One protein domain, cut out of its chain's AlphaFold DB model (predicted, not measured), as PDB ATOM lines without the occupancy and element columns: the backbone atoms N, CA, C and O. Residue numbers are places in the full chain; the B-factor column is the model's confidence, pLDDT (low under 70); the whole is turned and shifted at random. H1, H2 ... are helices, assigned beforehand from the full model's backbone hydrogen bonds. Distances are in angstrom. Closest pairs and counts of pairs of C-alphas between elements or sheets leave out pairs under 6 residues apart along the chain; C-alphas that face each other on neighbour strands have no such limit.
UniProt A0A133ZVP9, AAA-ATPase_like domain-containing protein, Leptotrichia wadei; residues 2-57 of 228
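Overview. This is residues 2 to 57 of the 228 residues of the protein "AAA-ATPase_like domain-containing protein" of Leptotrichia wadei (UniProt A0A133ZVP9). With little regular structure, this is one long helix, H2, with a short helix, H1, near its first residues and a long winding stretch, residues 26 to 57, that leaves its other end and folds back beside it in wide loops. The printed part has 56 residues with two named helices, H1 then H2, and no named strand; the class is all helix, with 21 residues in named elements. The outline is elongated, 35 by 22 by 22 A, and only just compact, close to loose, with a radius of gyration of the C-alphas of 12.2 A.

Arrangement. H2, residues 10 to 25, is close but not clearly touching H1, residues 2 to 6; their closest C-alphas, those of Tyr 10 and Ala 4, are 4.5 A apart. In both helices every O i to N i+4 pair is within hydrogen-bond range.

Along the chain. H2 measures 21.6 A from C-alpha 10 at (45.674, 52.948, 47.983) to C-alpha 25 at (47.945, 32.010, 43.295). H1 measures 6.3 A, from C-alpha 2 at (38.517, 50.973, 51.094).

Size, cuts and confidence. The C-alphas farthest apart, those of Glu 6 and Gln 29, are 35.9 A apart. The printed part has no cut, and the link from H1 to H2 is tight. Residues 41 to 50 have pLDDT under 70.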
ATOM      1  N   ILE A   2      39.249  49.796  50.576       76.25
ATOM      2  CA  ILE A   2      38.517  50.973  51.094       76.25
ATOM      3  C   ILE A   2      39.303  51.717  52.184       76.25
ATOM      4  O   ILE A   2      39.547  52.907  52.050       76.25
ATOM      5  N   SER A   3      39.806  51.010  53.201       81.50
ATOM      6  CA  SER A   3      40.655  51.632  54.230       81.50
ATOM      7  C   SER A   3      41.941  52.226  53.645       81.50
ATOM      8  O   SER A   3      42.384  53.280  54.068       81.50
ATOM      9  N   ALA A   4      42.537  51.589  52.635       84.31
ATOM     10  CA  ALA A   4      43.729  52.127  51.982       84.31
ATOM     11  C   ALA A   4      43.439  53.434  51.235       84.31
ATOM     12  O   ALA A   4      44.291  54.314  51.196       84.31
ATOM     13  N   TYR A   5      42.238  53.575  50.676       80.62
ATOM     14  CA  TYR A   5      41.779  54.832  50.097       80.62
ATOM     15  C   TYR A   5      41.527  55.896  51.172       80.62
ATOM     16  O   TYR A   5      42.059  56.996  51.062       80.62
ATOM     17  N   GLU A   6      40.800  55.547  52.240       82.75
ATOM     18  CA  GLU A   6      40.518  56.439  53.378       82.75
ATOM     19  C   GLU A   6      41.796  57.008  54.014       82.75
ATOM     20  O   GLU A   6      41.858  58.190  54.335       82.75
ATOM     21  N   TYR A   7      42.834  56.184  54.149       88.12
ATOM     22  CA  TYR A   7      44.115  56.563  54.750       88.12
ATOM     23  C   TYR A   7      45.204  56.901  53.713       88.12
ATOM     24  O   TYR A   7      46.384  56.948  54.057       88.12
ATOM     25  N   HIS A   8      44.829  57.136  52.452       87.69
ATOM     26  CA  HIS A   8      45.707  57.637  51.383       87.69
ATOM     27  C   HIS A   8      46.944  56.775  51.041       87.69
ATOM     28  O   HIS A   8      47.960  57.302  50.595       87.69
ATOM     29  N   TYR A   9      46.857  55.448  51.178       89.00
ATOM     30  CA  TYR A   9      47.892  54.485  50.754       89.00
ATOM     31  C   TYR A   9      47.380  53.470  49.710       89.00
ATOM     32  O   TYR A   9      47.905  52.365  49.569       89.00
ATOM     33  N   TYR A  10      46.332  53.826  48.959       83.12
ATOM     34  CA  TYR A  10      45.674  52.948  47.983       83.12
ATOM     35  C   TYR A  10      46.640  52.353  46.947       83.12
ATOM     36  O   TYR A  10      46.635  51.140  46.734       83.12
ATOM     37  N   SER A  11      47.498  53.186  46.350       82.88
ATOM     38  CA  SER A  11      48.469  52.761  45.333       82.88
ATOM     39  C   SER A  11      49.463  51.728  45.873       82.88
ATOM     40  O   SER A  11      49.713  50.717  45.215       82.88
ATOM     41  N   ASP A  12      49.963  51.937  47.093       88.94
ATOM     42  CA  ASP A  12      50.891  51.013  47.751       88.94
ATOM     43  C   ASP A  12      50.201  49.687  48.091       88.94
ATOM     44  O   ASP A  12      50.752  48.609  47.855       88.94
ATOM     45  N   ALA A  13      48.959  49.752  48.584       87.75
ATOM     46  CA  ALA A  13      48.160  48.564  48.870       87.75
ATOM     47  C   ALA A  13      47.886  47.743  47.602       87.75
ATOM     48  O   ALA A  13      48.053  46.523  47.623       87.75
ATOM     49  N   ILE A  14      47.511  48.388  46.489       82.56
ATOM     50  CA  ILE A  14      47.333  47.699  45.201       82.56
ATOM     51  C   ILE A  14      48.632  47.018  44.777       82.56
ATOM     52  O   ILE A  14      48.603  45.841  44.412       82.56
ATOM     53  N   ALA A  15      49.757  47.735  44.812       84.25
ATOM     54  CA  ALA A  15      51.044  47.190  44.394       84.25
ATOM     55  C   ALA A  15      51.417  45.950  45.222       84.25
ATOM     56  O   ALA A  15      51.775  44.913  44.659       84.25
ATOM     57  N   PHE A  16      51.243  46.027  46.544       88.44
ATOM     58  CA  PHE A  16      51.469  44.905  47.447       88.44
ATOM     59  C   PHE A  16      50.581  43.701  47.107       88.44
ATOM     60  O   PHE A  16      51.090  42.597  46.902       88.44
ATOM     61  N   PHE A  17      49.261  43.899  47.010       86.06
ATOM     62  CA  PHE A  17      48.326  42.797  46.773       86.06
ATOM     63  C   PHE A  17      48.487  42.172  45.387       86.06
ATOM     64  O   PHE A  17      48.362  40.955  45.264       86.06
ATOM     65  N   LYS A  18      48.818  42.956  44.353       80.81
ATOM     66  CA  LYS A  18      49.113  42.420  43.015       80.81
ATOM     67  C   LYS A  18      50.274  41.426  43.049       80.81
ATOM     68  O   LYS A  18      50.127  40.316  42.539       80.81
ATOM     69  N   VAL A  19      51.386  41.792  43.691       85.44
ATOM     70  CA  VAL A  19      52.551  40.903  43.834       85.44
ATOM     71  C   VAL A  19      52.201  39.698  44.701       85.44
ATOM     72  O   VAL A  19      52.416  38.561  44.290       85.44
ATOM     73  N   PHE A  20      51.602  39.931  45.872       88.19
ATOM     74  CA  PHE A  20      51.261  38.867  46.813       88.19
ATOM     75  C   PHE A  20      50.348  37.807  46.186       88.19
ATOM     76  O   PHE A  20      50.641  36.614  46.259       88.19
ATOM     77  N   TYR A  21      49.263  38.226  45.533       86.88
ATOM     78  CA  TYR A  21      48.335  37.296  44.896       86.88
ATOM     79  C   TYR A  21      48.917  36.651  43.637       86.88
ATOM     80  O   TYR A  21      48.632  35.482  43.384       86.88
ATOM     81  N   GLY A  22      49.754  37.361  42.874       85.25
ATOM     82  CA  GLY A  22      50.491  36.778  41.752       85.25
ATOM     83  C   GLY A  22      51.372  35.609  42.198       85.25
ATOM     84  O   GLY A  22      51.233  34.500  41.674       85.25
ATOM     85  N   GLU A  23      52.197  35.831  43.222       87.62
ATOM     86  CA  GLU A  23      53.100  34.807  43.756       87.62
ATOM     87  C   GLU A  23      52.353  33.660  44.444       87.62
ATOM     88  O   GLU A  23      52.678  32.487  44.264       87.62
ATOM     89  N   ALA A  24      51.307  33.975  45.212       89.31
ATOM     90  CA  ALA A  24      50.565  32.966  45.958       89.31
ATOM     91  C   ALA A  24      49.680  32.086  45.065       89.31
ATOM     92  O   ALA A  24      49.571  30.889  45.340       89.31
ATOM     93  N   LEU A  25      49.035  32.660  44.037       88.12
ATOM     94  CA  LEU A  25      47.945  32.010  43.295       88.12
ATOM     95  C   LEU A  25      48.294  31.584  41.865       88.12
ATOM     96  O   LEU A  25      47.614  30.711  41.324       88.12
ATOM     97  N   LYS A  26      49.325  32.168  41.239       83.50
ATOM     98  CA  LYS A  26      49.700  31.844  39.851       83.50
ATOM     99  C   LYS A  26      50.974  31.019  39.746       83.50
ATOM    100  O   LYS A  26      50.996  30.031  39.019       83.50
ATOM    101  N   THR A  27      52.041  31.440  40.424       81.44
ATOM    102  CA  THR A  27      53.389  30.851  40.280       81.44
ATOM    103  C   THR A  27      53.690  29.775  41.328       81.44
ATOM    104  O   THR A  27      54.709  29.089  41.242       81.44
ATOM    105  N   ASN A  28      52.795  29.575  42.298       88.81
ATOM    106  CA  ASN A  28      52.988  28.624  43.382       88.81
ATOM    107  C   ASN A  28      52.760  27.166  42.944       88.81
ATOM    108  O   ASN A  28      51.631  26.678  42.907       88.81
ATOM    109  N   GLN A  29      53.852  26.431  42.708       91.69
ATOM    110  CA  GLN A  29      53.833  25.002  42.354       91.69
ATOM    111  C   GLN A  29      53.214  24.078  43.420       91.69
ATOM    112  O   GLN A  29      52.876  22.934  43.121       91.69
ATOM    113  N   TYR A  30      53.077  24.548  44.663       93.94
ATOM    114  CA  TYR A  30      52.475  23.786  45.759       93.94
ATOM    115  C   TYR A  30      50.972  24.051  45.909       93.94
ATOM    116  O   TYR A  30      50.301  23.370  46.688       93.94
ATOM    117  N   LEU A  31      50.424  25.028  45.181       92.12
ATOM    118  CA  LEU A  31      49.007  25.350  45.240       92.12
ATOM    119  C   LEU A  31      48.206  24.406  44.339       92.12
ATOM    120  O   LEU A  31      48.309  24.449  43.118       92.12
ATOM    121  N   LYS A  32      47.338  23.592  44.947       90.69
ATOM    122  CA  LYS A  32      46.361  22.785  44.199       90.69
ATOM    123  C   LYS A  32      45.128  23.593  43.780       90.69
ATOM    124  O   LYS A  32      44.612  23.388  42.687       90.69
ATOM    125  N   MET A  33      44.633  24.467  44.659       90.38
ATOM    126  CA  MET A  33      43.460  25.315  44.427       90.38
ATOM    127  C   MET A  33      43.480  26.505  45.391       90.38
ATOM    128  O   MET A  33      43.808  26.332  46.562       90.38
ATOM    129  N   GLY A  34      43.092  27.687  44.907       88.75
ATOM    130  CA  GLY A  34      42.850  28.876  45.723       88.75
ATOM    131  C   GLY A  34      41.441  29.412  45.488       88.75
ATOM    132  O   GLY A  34      40.942  29.367  44.365       88.75
ATOM    133  N   VAL A  35      40.807  29.910  46.547       88.81
ATOM    134  CA  VAL A  35      39.518  30.610  46.484       88.81
ATOM    135  C   VAL A  35      39.727  32.003  47.053       88.81
ATOM    136  O   VAL A  35      40.323  32.155  48.118       88.81
ATOM    137  N   MET A  36      39.251  33.014  46.332       85.56
ATOM    138  CA  MET A  36      39.270  34.406  46.764       85.56
ATOM    139  C   MET A  36      37.836  34.910  46.821       85.56
ATOM    140  O   MET A  36      37.065  34.692  45.890       85.56
ATOM    141  N   THR A  37      37.497  35.589  47.910       85.38
ATOM    142  CA  THR A  37      36.216  36.270  48.082       85.38
ATOM    143  C   THR A  37      36.478  37.741  48.364       85.38
ATOM    144  O   THR A  37      37.517  38.119  48.910       85.38
ATOM    145  N   GLY A  38      35.551  38.592  47.948       80.69
ATOM    146  CA  GLY A  38      35.679  40.028  48.112       80.69
ATOM    147  C   GLY A  38      34.540  40.757  47.424       80.69
ATOM    148  O   GLY A  38      33.827  40.184  46.609       80.69
ATOM    149  N   ILE A  39      34.395  42.027  47.778       76.06
ATOM    150  CA  ILE A  39      33.376  42.923  47.223       76.06
ATOM    151  C   ILE A  39      33.827  43.462  45.860       76.06
ATOM    152  O   ILE A  39      33.022  43.637  44.958       76.06
ATOM    153  N   ILE A  40      35.129  43.725  45.711       71.06
ATOM    154  CA  ILE A  40      35.706  44.427  44.561       71.06
ATOM    155  C   ILE A  40      36.822  43.582  43.971       71.06
ATOM    156  O   ILE A  40      37.624  42.974  44.693       71.06
ATOM    157  N   ARG A  41      36.924  43.609  42.646       69.31
ATOM    158  CA  ARG A  41      38.012  42.972  41.922       69.31
ATOM    159  C   ARG A  41      39.298  43.793  42.052       69.31
ATOM    160  O   ARG A  41      39.547  44.722  41.301       69.31
ATOM    161  N   VAL A  42      40.166  43.392  42.978       60.56
ATOM    162  CA  VAL A  42      41.469  44.057  43.207       60.56
ATOM    163  C   VAL A  42      42.463  43.815  42.057       60.56
ATOM    164  O   VAL A  42      43.435  44.552  41.901       60.56
ATOM    165  N   ILE A  43      42.243  42.781  41.235       58.53
ATOM    166  CA  ILE A  43      43.176  42.378  40.181       58.53
ATOM    167  C   ILE A  43      42.473  42.357  38.825       58.53
ATOM    168  O   ILE A  43      41.763  41.411  38.467       58.53
ATOM    169  N   LYS A  44      42.726  43.406  38.047       54.72
ATOM    170  CA  LYS A  44      42.548  43.403  36.598       54.72
ATOM    171  C   LYS A  44      43.892  43.006  35.998       54.72
ATOM    172  O   LYS A  44      44.903  43.647  36.286       54.72
ATOM    173  N   ALA A  45      43.922  41.920  35.231       49.12
ATOM    174  CA  ALA A  45      45.106  41.597  34.453       49.12
ATOM    175  C   ALA A  45      45.326  42.749  33.468       49.12
ATOM    176  O   ALA A  45      44.453  43.026  32.644       49.12
ATOM    177  N   GLY A  46      46.448  43.457  33.586       48.47
ATOM    178  CA  GLY A  46      46.878  44.347  32.516       48.47
ATOM    179  C   GLY A  46      47.306  43.540  31.286       48.47
ATOM    180  O   GLY A  46      47.189  42.318  31.230       48.47
ATOM    181  N   ILE A  47      47.920  44.220  30.321       42.59
ATOM    182  CA  ILE A  47      48.612  43.595  29.176       42.59
ATOM    183  C   ILE A  47      49.840  42.761  29.629       42.59
ATOM    184  O   ILE A  47      50.509  42.123  28.818       42.59
ATOM    185  N   PHE A  48      50.151  42.776  30.928       47.72
ATOM    186  CA  PHE A  48      51.259  42.069  31.559       47.72
ATOM    187  C   PHE A  48      50.787  40.801  32.279       47.72
ATOM    188  O   PHE A  48      49.604  40.602  32.546       47.72
ATOM    189  N   SER A  49      51.737  39.915  32.576       52.62
ATOM    190  CA  SER A  49      51.550  38.559  33.105       52.62
ATOM    191  C   SER A  49      51.050  38.484  34.559       52.62
ATOM    192  O   SER A  49      51.468  37.587  35.295       52.62
ATOM    193  N   ASP A  50      50.141  39.364  34.965       66.81
ATOM    194  CA  ASP A  50      49.483  39.368  36.274       66.81
ATOM    195  C   ASP A  50      48.570  38.136  36.457       66.81
ATOM    196  O   ASP A  50      48.442  37.287  35.565       66.81
ATOM    197  N   LEU A  51      47.943  38.000  37.632       74.06
ATOM    198  CA  LEU A  51      47.003  36.919  37.944       74.06
ATOM    199  C   LEU A  51      45.801  36.949  36.979       74.06
ATOM    200  O   LEU A  51      44.851  37.708  37.156       74.06
ATOM    201  N   ASN A  52      45.868  36.126  35.932       73.81
ATOM    202  CA  ASN A  52      44.961  36.153  34.779       73.81
ATOM    203  C   ASN A  52      44.253  34.811  34.526       73.81
ATOM    204  O   ASN A  52      43.478  34.688  33.585       73.81
ATOM    205  N   ASN A  53      44.491  33.815  35.377       76.50
ATOM    206  CA  ASN A  53      43.887  32.482  35.342       76.50
ATOM    207  C   ASN A  53      42.711  32.339  36.329       76.50
ATOM    208  O   ASN A  53      42.405  31.233  36.772       76.50
ATOM    209  N   LEU A  54      42.069  33.452  36.700       82.06
ATOM    210  CA  LEU A  54      40.930  33.452  37.615       82.06
ATOM    211  C   LEU A  54      39.632  33.131  36.885       82.06
ATOM    212  O   LEU A  54      39.323  33.716  35.848       82.06
ATOM    213  N   ARG A  55      38.834  32.260  37.499       85.94
ATOM    214  CA  ARG A  55      37.417  32.119  37.185       85.94
ATOM    215  C   ARG A  55      36.634  32.931  38.204       85.94
ATOM    216  O   ARG A  55      36.734  32.659  39.397       85.94
ATOM    217  N   VAL A  56      35.923  33.945  37.730       84.00
ATOM    218  CA  VAL A  56      35.185  34.882  38.578       84.00
ATOM    219  C   VAL A  56      33.711  34.508  38.545       84.00
ATOM    220  O   VAL A  56      33.182  34.222  37.476       84.00
ATOM    221  N   TYR A  57      33.094  34.487  39.723       87.44
ATOM    222  CA  TYR A  57      31.655  34.361  39.909       87.44
ATOM    223  C   TYR A  57      31.222  35.509  40.814       87.44
ATOM    224  O   TYR A  57      31.670  35.608  41.958       87.44
TER     225      TYR A  57